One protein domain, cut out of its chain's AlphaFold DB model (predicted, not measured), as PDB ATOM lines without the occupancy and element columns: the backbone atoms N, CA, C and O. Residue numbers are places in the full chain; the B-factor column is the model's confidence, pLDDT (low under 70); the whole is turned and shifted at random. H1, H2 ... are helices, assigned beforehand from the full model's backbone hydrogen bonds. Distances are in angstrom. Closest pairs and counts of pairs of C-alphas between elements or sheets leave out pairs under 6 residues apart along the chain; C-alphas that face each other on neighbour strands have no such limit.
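AT A GLANCE: This is residues 31 to 103 of the 117 residues of the protein "DUF2191 domain-containing protein" of Microcystis aeruginosa NIES-298 (UniProt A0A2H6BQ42). A long helix, H3, has the short helix H2 packed across its first residues, 77 to 80, making a small corner, while another long helix, H1, sticks out far from both at the end of a long link with no named element, residues 48 to 61. The outline is flat and open, 59 by 43 by 23 A. The printed part has 73 residues with three named helices, H1, H2 and H3 in chain order, and no named strand; the class is all helix. It is extended, with a radius of gyration of the C-alphas of 20.4 A.

IN THESE COORDINATES: H1, residues 31 to 47, begins with C-alpha 31 at (54.625, 3.613, 10.417) and is 25.1 A long. H2 holds residues 62 to 72, 15.2 A. H3, residues 77 to 98, runs 31.3 A to C-alpha 98 at (27.245, 41.298, -21.753).

HOW THE PARTS SIT: H1 is apart from H2 and H3. H2 touches H3, which takes part with residues 77 to 80 alone; the closest C-alphas, of Leu 69 and Val 80, are 6.7 A apart. Their lines are only just about perpendicular, at 71 degrees. Every O i to N i+4 pair is within hydrogen-bond range in H2 and H3, and 11 of 13 in H1.

THE WHOLE: The C-alphas farthest apart, of Leu 31 and Gly 102, are 62.6 A apart. The printed part has no cut. The link from H1 to H2 is long, that from H2 to H3 tight. Residues 31 to 53 have pLDDT under 70.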
ATOM      1  N   LEU A  31      53.981   3.432  11.724       49.41
ATOM      2  CA  LEU A  31      54.625   3.613  10.417       49.41
ATOM      3  C   LEU A  31      53.810   2.988   9.272       49.41
ATOM      4  O   LEU A  31      53.809   3.513   8.163       49.41
ATOM      5  N   THR A  32      53.049   1.929   9.553       49.62
ATOM      6  CA  THR A  32      52.143   1.293   8.583       49.62
ATOM      7  C   THR A  32      50.908   2.151   8.288       49.62
ATOM      8  O   THR A  32      50.434   2.166   7.157       49.62
ATOM      9  N   PHE A  33      50.422   2.938   9.258       52.88
ATOM     10  CA  PHE A  33      49.243   3.795   9.081       52.88
ATOM     11  C   PHE A  33      49.512   4.990   8.151       52.88
ATOM     12  O   PHE A  33      48.687   5.328   7.304       52.88
ATOM     13  N   ILE A  34      50.702   5.593   8.248       54.59
ATOM     14  CA  ILE A  34      51.125   6.687   7.358       54.59
ATOM     15  C   ILE A  34      51.485   6.141   5.964       54.59
ATOM     16  O   ILE A  34      51.230   6.795   4.955       54.59
ATOM     17  N   GLN A  35      52.007   4.911   5.875       53.53
ATOM     18  CA  GLN A  35      52.254   4.261   4.583       53.53
ATOM     19  C   GLN A  35      50.955   3.891   3.840       53.53
ATOM     20  O   GLN A  35      50.905   4.015   2.616       53.53
ATOM     21  N   GLN A  36      49.879   3.527   4.550       56.28
ATOM     22  CA  GLN A  36      48.589   3.187   3.935       56.28
ATOM     23  C   GLN A  36      47.840   4.416   3.377       56.28
ATOM     24  O   GLN A  36      47.210   4.337   2.319       56.28
ATOM     25  N   THR A  37      47.906   5.568   4.055       52.44
ATOM     26  CA  THR A  37      47.202   6.793   3.626       52.44
ATOM     27  C   THR A  37      47.865   7.457   2.422       52.44
ATOM     28  O   THR A  37      47.165   7.904   1.510       52.44
ATOM     29  N   LEU A  38      49.199   7.448   2.353       54.25
ATOM     30  CA  LEU A  38      49.938   7.956   1.194       54.25
ATOM     31  C   LEU A  38      49.691   7.109  -0.063       54.25
ATOM     32  O   LEU A  38      49.540   7.668  -1.150       54.25
ATOM     33  N   TYR A  39      49.558   5.784   0.076       56.09
ATOM     34  CA  TYR A  39      49.204   4.911  -1.048       56.09
ATOM     35  C   TYR A  39      47.784   5.196  -1.566       56.09
ATOM     36  O   TYR A  39      47.580   5.361  -2.766       56.09
ATOM     37  N   ASN A  40      46.802   5.368  -0.674       54.34
ATOM     38  CA  ASN A  40      45.420   5.647  -1.080       54.34
ATOM     39  C   ASN A  40      45.228   7.032  -1.722       54.34
ATOM     40  O   ASN A  40      44.431   7.156  -2.652       54.34
ATOM     41  N   VAL A  41      45.952   8.072  -1.297       56.66
ATOM     42  CA  VAL A  41      45.908   9.392  -1.962       56.66
ATOM     43  C   VAL A  41      46.560   9.339  -3.353       56.66
ATOM     44  O   VAL A  41      46.067   9.974  -4.289       56.66
ATOM     45  N   TYR A  42      47.619   8.539  -3.524       56.44
ATOM     46  CA  TYR A  42      48.300   8.377  -4.812       56.44
ATOM     47  C   TYR A  42      47.473   7.559  -5.823       56.44
ATOM     48  O   TYR A  42      47.416   7.904  -7.002       56.44
ATOM     49  N   ILE A  43      46.762   6.522  -5.367       54.75
ATOM     50  CA  ILE A  43      45.929   5.668  -6.232       54.75
ATOM     51  C   ILE A  43      44.617   6.350  -6.642       54.75
ATOM     52  O   ILE A  43      44.186   6.209  -7.786       54.75
ATOM     53  N   ASN A  44      44.005   7.149  -5.763       54.75
ATOM     54  CA  ASN A  44      42.774   7.863  -6.102       54.75
ATOM     55  C   ASN A  44      43.005   8.906  -7.216       54.75
ATOM     56  O   ASN A  44      42.236   8.951  -8.170       54.75
ATOM     57  N   ASN A  45      44.108   9.664  -7.202       55.03
ATOM     58  CA  ASN A  45      44.411  10.609  -8.291       55.03
ATOM     59  C   ASN A  45      44.682   9.938  -9.652       55.03
ATOM     60  O   ASN A  45      44.423  10.539 -10.694       55.03
ATOM     61  N   LEU A  46      45.173   8.695  -9.666       51.81
ATOM     62  CA  LEU A  46      45.497   7.974 -10.902       51.81
ATOM     63  C   LEU A  46      44.282   7.250 -11.523       51.81
ATOM     64  O   LEU A  46      44.328   6.845 -12.687       51.81
ATOM     65  N   LEU A  47      43.188   7.091 -10.767       49.22
ATOM     66  CA  LEU A  47      42.016   6.302 -11.172       49.22
ATOM     67  C   LEU A  47      40.742   7.112 -11.471       49.22
ATOM     68  O   LEU A  47      39.820   6.544 -12.056       49.22
ATOM     69  N   TYR A  48      40.675   8.411 -11.150       50.69
ATOM     70  CA  TYR A  48      39.506   9.247 -11.499       50.69
ATOM     71  C   TYR A  48      39.617   9.968 -12.849       50.69
ATOM     72  O   TYR A  48      38.615  10.460 -13.355       50.69
ATOM     73  N   THR A  49      40.796  10.013 -13.474       48.97
ATOM     74  CA  THR A  49      40.984  10.698 -14.771       48.97
ATOM     75  C   THR A  49      40.934   9.748 -15.970       48.97
ATOM     76  O   THR A  49      40.751  10.174 -17.108       48.97
ATOM     77  N   THR A  50      41.082   8.441 -15.739       53.94
ATOM     78  CA  THR A  50      41.331   7.451 -16.795       53.94
ATOM     79  C   THR A  50      40.071   6.864 -17.431       53.94
ATOM     80  O   THR A  50      40.192   6.168 -18.437       53.94
ATOM     81  N   ARG A  51      38.867   7.148 -16.908       53.94
ATOM     82  CA  ARG A  51      37.631   6.462 -17.338       53.94
ATOM     83  C   ARG A  51      36.514   7.323 -17.932       53.94
ATOM     84  O   ARG A  51      35.504   6.752 -18.318       53.94
ATOM     85  N   ASP A  52      36.705   8.633 -18.089       60.62
ATOM     86  CA  ASP A  52      35.684   9.532 -18.660       60.62
ATOM     87  C   ASP A  52      36.089  10.103 -20.031       60.62
ATOM     88  O   ASP A  52      35.948  11.287 -20.329       60.62
ATOM     89  N   ARG A  53      36.673   9.258 -20.887       66.25
ATOM     90  CA  ARG A  53      36.848   9.585 -22.307       66.25
ATOM     91  C   ARG A  53      35.866   8.772 -23.127       66.25
ATOM     92  O   ARG A  53      36.115   7.614 -23.447       66.25
ATOM     93  N   MET A  54      34.758   9.406 -23.491       81.38
ATOM     94  CA  MET A  54      33.851   8.873 -24.497       81.38
ATOM     95  C   MET A  54      34.465   9.042 -25.891       81.38
ATOM     96  O   MET A  54      34.644  10.162 -26.370       81.38
ATOM     97  N   MET A  55      34.768   7.931 -26.565       83.50
ATOM     98  CA  MET A  55      35.058   7.963 -27.999       83.50
ATOM     99  C   MET A  55      33.753   8.179 -28.762       83.50
ATOM    100  O   MET A  55      32.797   7.431 -28.582       83.50
ATOM    101  N   THR A  56      33.717   9.198 -29.618       86.50
ATOM    102  CA  THR A  56      32.548   9.519 -30.447       86.50
ATOM    103  C   THR A  56      32.985   9.633 -31.901       86.50
ATOM    104  O   THR A  56      34.019  10.238 -32.184       86.50
ATOM    105  N   ASN A  57      32.209   9.057 -32.820       92.44
ATOM    106  CA  ASN A  57      32.430   9.213 -34.255       92.44
ATOM    107  C   ASN A  57      31.642  10.430 -34.763       92.44
ATOM    108  O   ASN A  57      30.417  10.445 -34.668       92.44
ATOM    109  N   ILE A  58      32.337  11.445 -35.277       90.50
ATOM    110  CA  ILE A  58      31.743  12.674 -35.816       90.50
ATOM    111  C   ILE A  58      32.395  13.013 -37.155       90.50
ATOM    112  O   ILE A  58      33.608  12.887 -37.311       90.50
ATOM    113  N   ILE A  59      31.584  13.451 -38.117       94.62
ATOM    114  CA  ILE A  59      32.053  13.896 -39.432       94.62
ATOM    115  C   ILE A  59      32.298  15.404 -39.344       94.62
ATOM    116  O   ILE A  59      31.381  16.162 -39.030       94.62
ATOM    117  N   ILE A  60      33.538  15.829 -39.587       93.75
ATOM    118  CA  ILE A  60      33.961  17.236 -39.598       93.75
ATOM    119  C   ILE A  60      34.652  17.504 -40.935       93.75
ATOM    120  O   ILE A  60      35.360  16.637 -41.440       93.75
ATOM    121  N   ASP A  61      34.454  18.700 -41.482       96.56
ATOM    122  CA  ASP A  61      35.152  19.172 -42.677       96.56
ATOM    123  C   ASP A  61      36.683  19.209 -42.462       96.56
ATOM    124  O   ASP A  61      37.183  19.739 -41.462       96.56
ATOM    125  N   ASP A  62      37.435  18.642 -43.408       94.88
ATOM    126  CA  ASP A  62      38.892  18.540 -43.323       94.88
ATOM    127  C   ASP A  62      39.603  19.896 -43.441       94.88
ATOM    128  O   ASP A  62      40.623  20.103 -42.776       94.88
ATOM    129  N   GLN A  63      39.073  20.834 -44.234       96.62
ATOM    130  CA  GLN A  63      39.620  22.191 -44.346       96.62
ATOM    131  C   GLN A  63      39.442  22.937 -43.028       96.62
ATOM    132  O   GLN A  63      40.396  23.518 -42.512       96.62
ATOM    133  N   LEU A  64      38.255  22.826 -42.420       96.06
ATOM    134  CA  LEU A  64      37.983  23.431 -41.116       96.06
ATOM    135  C   LEU A  64      38.949  22.912 -40.041       96.06
ATOM    136  O   LEU A  64      39.477  23.690 -39.246       96.06
ATOM    137  N   MET A  65      39.200  21.599 -40.012       95.94
ATOM    138  CA  MET A  65      40.139  21.006 -39.059       95.94
ATOM    139  C   MET A  65      41.585  21.444 -39.333       95.94
ATOM    140  O   MET A  65      42.329  21.715 -38.390       95.94
ATOM    141  N   ALA A  66      41.987  21.538 -40.603       95.88
ATOM    142  CA  ALA A  66      43.318  22.002 -40.987       95.88
ATOM    143  C   ALA A  66      43.557  23.460 -40.568       95.88
ATOM    144  O   ALA A  66      44.608  23.776 -40.005       95.88
ATOM    145  N   ASP A  67      42.577  24.334 -40.785       96.31
ATOM    146  CA  ASP A  67      42.650  25.735 -40.378       96.31
ATOM    147  C   ASP A  67      42.666  25.875 -38.857       96.31
ATOM    148  O   ASP A  67      43.468  26.635 -38.312       96.31
ATOM    149  N   ALA A  68      41.860  25.081 -38.149       96.00
ATOM    150  CA  ALA A  68      41.861  25.066 -36.693       96.00
ATOM    151  C   ALA A  68      43.205  24.581 -36.119       96.00
ATOM    152  O   ALA A  68      43.716  25.175 -35.167       96.00
ATOM    153  N   LEU A  69      43.826  23.554 -36.709       95.75
ATOM    154  CA  LEU A  69      45.159  23.082 -36.314       95.75
ATOM    155  C   LEU A  69      46.230  24.157 -36.546       95.75
ATOM    156  O   LEU A  69      47.044  24.406 -35.660       95.75
ATOM    157  N   LYS A  70      46.200  24.843 -37.696       95.94
ATOM    158  CA  LYS A  70      47.130  25.946 -37.999       95.94
ATOM    159  C   LYS A  70      46.948  27.135 -37.056       95.94
ATOM    160  O   LYS A  70      47.935  27.686 -36.583       95.94
ATOM    161  N   ALA A  71      45.704  27.517 -36.771       95.88
ATOM    162  CA  ALA A  71      45.392  28.662 -35.920       95.88
ATOM    163  C   ALA A  71      45.728  28.411 -34.442       95.88
ATOM    164  O   ALA A  71      46.135  29.329 -33.736       95.88
ATOM    165  N   THR A  72      45.551  27.175 -33.966       93.56
ATOM    166  CA  THR A  72      45.785  26.813 -32.558       93.56
ATOM    167  C   THR A  72      47.195  26.290 -32.287       93.56
ATOM    168  O   THR A  72      47.627  26.293 -31.137       93.56
ATOM    169  N   GLY A  73      47.916  25.826 -33.314       95.06
ATOM    170  CA  GLY A  73      49.231  25.192 -33.173       95.06
ATOM    171  C   GLY A  73      49.194  23.821 -32.485       95.06
ATOM    172  O   GLY A  73      50.233  23.317 -32.055       95.06
ATOM    173  N   LEU A  74      48.007  23.224 -32.343       94.81
ATOM    174  CA  LEU A  74      47.813  21.932 -31.689       94.81
ATOM    175  C   LEU A  74      48.185  20.769 -32.610       94.81
ATOM    176  O   LEU A  74      48.176  20.884 -33.835       94.81
ATOM    177  N   LYS A  75      48.519  19.625 -32.005       91.06
ATOM    178  CA  LYS A  75      49.008  18.448 -32.737       91.06
ATOM    179  C   LYS A  75      47.904  17.443 -33.034       91.06
ATOM    180  O   LYS A  75      47.997  16.723 -34.026       91.06
ATOM    181  N   THR A  76      46.880  17.361 -32.185       93.19
ATOM    182  CA  THR A  76      45.849  16.323 -32.297       93.19
ATOM    183  C   THR A  76      44.467  16.899 -32.598       93.19
ATOM    184  O   THR A  76      44.084  17.956 -32.098       93.19
ATOM    185  N   LYS A  77      43.672  16.155 -33.379       92.06
ATOM    186  CA  LYS A  77      42.268  16.504 -33.666       92.06
ATOM    187  C   LYS A  77      41.425  16.567 -32.383       92.06
ATOM    188  O   LYS A  77      40.546  17.413 -32.269       92.06
ATOM    189  N   GLN A  78      41.715  15.703 -31.404       91.44
ATOM    190  CA  GLN A  78      41.017  15.686 -30.116       91.44
ATOM    191  C   GLN A  78      41.224  16.992 -29.338       91.44
ATOM    192  O   GLN A  78      40.248  17.574 -28.872       91.44
ATOM    193  N   GLU A  79      42.469  17.461 -29.217       91.38
ATOM    194  CA  GLU A  79      42.781  18.693 -28.482       91.38
ATOM    195  C   GLU A  79      42.100  19.910 -29.111       91.38
ATOM    196  O   GLU A  79      41.566  20.754 -28.394       91.38
ATOM    197  N   VAL A  80      42.074  19.985 -30.446       95.44
ATOM    198  CA  VAL A  80      41.398  21.070 -31.173       95.44
ATOM    199  C   VAL A  80      39.904  21.085 -30.871       95.44
ATOM    200  O   VAL A  80      39.346  22.140 -30.563       95.44
ATOM    201  N   VAL A  81      39.253  19.919 -30.918       93.56
ATOM    202  CA  VAL A  81      37.819  19.799 -30.624       93.56
ATOM    203  C   VAL A  81      37.533  20.161 -29.167       93.56
ATOM    204  O   VAL A  81      36.617  20.935 -28.895       93.56
ATOM    205  N   GLU A  82      38.335  19.670 -28.222       92.56
ATOM    206  CA  GLU A  82      38.177  19.991 -26.802       92.56
ATOM    207  C   GLU A  82      38.353  21.494 -26.533       92.56
ATOM    208  O   GLU A  82      37.551  22.104 -25.817       92.56
ATOM    209  N   LEU A  83      39.366  22.115 -27.143       94.81
ATOM    210  CA  LEU A  83      39.598  23.553 -27.043       94.81
ATOM    211  C   LEU A  83      38.432  24.353 -27.641       94.81
ATOM    212  O   LEU A  83      37.990  25.338 -27.041       94.81
ATOM    213  N   GLY A  84      37.897  23.918 -28.784       95.00
ATOM    214  CA  GLY A  84      36.721  24.516 -29.416       95.00
ATOM    215  C   GLY A  84      35.488  24.483 -28.509       95.00
ATOM    216  O   GLY A  84      34.851  25.516 -28.288       95.00
ATOM    217  N   LEU A  85      35.201  23.329 -27.900       95.00
ATOM    218  CA  LEU A  85      34.080  23.165 -26.968       95.00
ATOM    219  C   LEU A  85      34.235  24.040 -25.715       95.00
ATOM    220  O   LEU A  85      33.296  24.740 -25.326       95.00
ATOM    221  N   LYS A  86      35.431  24.076 -25.111       95.00
ATOM    222  CA  LYS A  86      35.722  24.959 -23.964       95.00
ATOM    223  C   LYS A  86      35.520  26.432 -24.320       95.00
ATOM    224  O   LYS A  86      34.950  27.195 -23.537       95.00
ATOM    225  N   THR A  87      35.957  26.825 -25.513       95.31
ATOM    226  CA  THR A  87      35.829  28.200 -26.003       95.31
ATOM    227  C   THR A  87      34.366  28.578 -26.203       95.31
ATOM    228  O   THR A  87      33.950  29.648 -25.758       95.31
ATOM    229  N   LEU A  88      33.558  27.687 -26.780       95.75
ATOM    230  CA  LEU A  88      32.127  27.912 -26.969       95.75
ATOM    231  C   LEU A  88      31.410  28.173 -25.636       95.75
ATOM    232  O   LEU A  88      30.659  29.143 -25.513       95.75
ATOM    233  N   ILE A  89      31.685  27.356 -24.614       95.56
ATOM    234  CA  ILE A  89      31.115  27.537 -23.271       95.56
ATOM    235  C   ILE A  89      31.513  28.901 -22.698       95.56
ATOM    236  O   ILE A  89      30.660  29.645 -22.205       95.56
ATOM    237  N   ARG A  90      32.797  29.265 -22.802       94.19
ATOM    238  CA  ARG A  90      33.309  30.554 -22.318       94.19
ATOM    239  C   ARG A  90      32.629  31.734 -23.013       94.19
ATOM    240  O   ARG A  90      32.237  32.687 -22.341       94.19
ATOM    241  N   LEU A  91      32.447  31.672 -24.332       95.12
ATOM    242  CA  LEU A  91      31.757  32.718 -25.093       95.12
ATOM    243  C   LEU A  91      30.302  32.877 -24.639       95.12
ATOM    244  O   LEU A  91      29.851  34.000 -24.418       95.12
ATOM    245  N   LYS A  92      29.590  31.773 -24.387       93.00
ATOM    246  CA  LYS A  92      28.219  31.816 -23.853       93.00
ATOM    247  C   LYS A  92      28.134  32.392 -22.444       93.00
ATOM    248  O   LYS A  92      27.197  33.125 -22.134       93.00
ATOM    249  N   GLN A  93      29.113  32.120 -21.590       90.94
ATOM    250  CA  GLN A  93      29.189  32.768 -20.278       90.94
ATOM    251  C   GLN A  93      29.420  34.280 -20.413       90.94
ATOM    252  O   GLN A  93      28.758  35.068 -19.739       90.94
ATOM    253  N   GLN A  94      30.297  34.698 -21.329       90.94
ATOM    254  CA  GLN A  94      30.534  36.117 -21.603       90.94
ATOM    255  C   GLN A  94      29.298  36.821 -22.177       90.94
ATOM    256  O   GLN A  94      29.032  37.958 -21.796       90.94
ATOM    257  N   GLU A  95      28.522  36.177 -23.053       91.12
ATOM    258  CA  GLU A  95      27.245  36.713 -23.553       91.12
ATOM    259  C   GLU A  95      26.278  37.039 -22.406       91.12
ATOM    260  O   GLU A  95      25.696  38.124 -22.388       91.12
ATOM    261  N   LYS A  96      26.161  36.153 -21.406       85.56
ATOM    262  CA  LYS A  96      25.320  36.398 -20.221       85.56
ATOM    263  C   LYS A  96      25.760  37.647 -19.465       85.56
ATOM    264  O   LYS A  96      24.918  38.449 -19.082       85.56
ATOM    265  N   ILE A  97      27.066  37.848 -19.296       84.44
ATOM    266  CA  ILE A  97      27.612  39.046 -18.642       84.44
ATOM    267  C   ILE A  97      27.341  40.293 -19.495       84.44
ATOM    268  O   ILE A  97      26.893  41.317 -18.982       84.44
ATOM    269  N   LYS A  98      27.536  40.202 -20.816       83.44
ATOM    270  CA  LYS A  98      27.245  41.298 -21.753       83.44
ATOM    271  C   LYS A  98      25.770  41.707 -21.738       83.44
ATOM    272  O   LYS A  98      25.489  42.877 -21.969       83.44
ATOM    273  N   ALA A  99      24.839  40.811 -21.409       82.88
ATOM    274  CA  ALA A  99      23.418  41.145 -21.273       82.88
ATOM    275  C   ALA A  99      23.110  42.117 -20.113       82.88
ATOM    276  O   ALA A  99      22.037  42.729 -20.093       82.88
ATOM    277  N   PHE A 100      24.037  42.273 -19.163       80.31
ATOM    278  CA  PHE A 100      23.958  43.256 -18.081       80.31
ATOM    279  C   PHE A 100      24.605  44.604 -18.441       80.31
ATOM    280  O   PHE A 100      24.491  45.563 -17.674       80.31
ATOM    281  N   LYS A 101      25.244  44.717 -19.616       77.19
ATOM    282  CA  LYS A 101      25.826  45.972 -20.112       77.19
ATOM    283  C   LYS A 101      24.724  47.032 -20.238       77.19
ATOM    284  O   LYS A 101      23.746  46.828 -20.950       77.19
ATOM    285  N   GLY A 102      24.880  48.147 -19.525       78.19
ATOM    286  CA  GLY A 102      23.909  49.251 -19.491       78.19
ATOM    287  C   GLY A 102      22.727  49.065 -18.530       78.19
ATOM    288  O   GLY A 102      21.960  50.001 -18.348       78.19
ATOM    289  N   LYS A 103      22.580  47.893 -17.893       81.19
ATOM    290  CA  LYS A 103      21.545  47.648 -16.867       81.19
ATOM    291  C   LYS A 103      22.051  47.877 -15.447       81.19
ATOM    292  O   LYS A 103      21.266  48.174 -14.554       81.19
TER     293      LYS A 103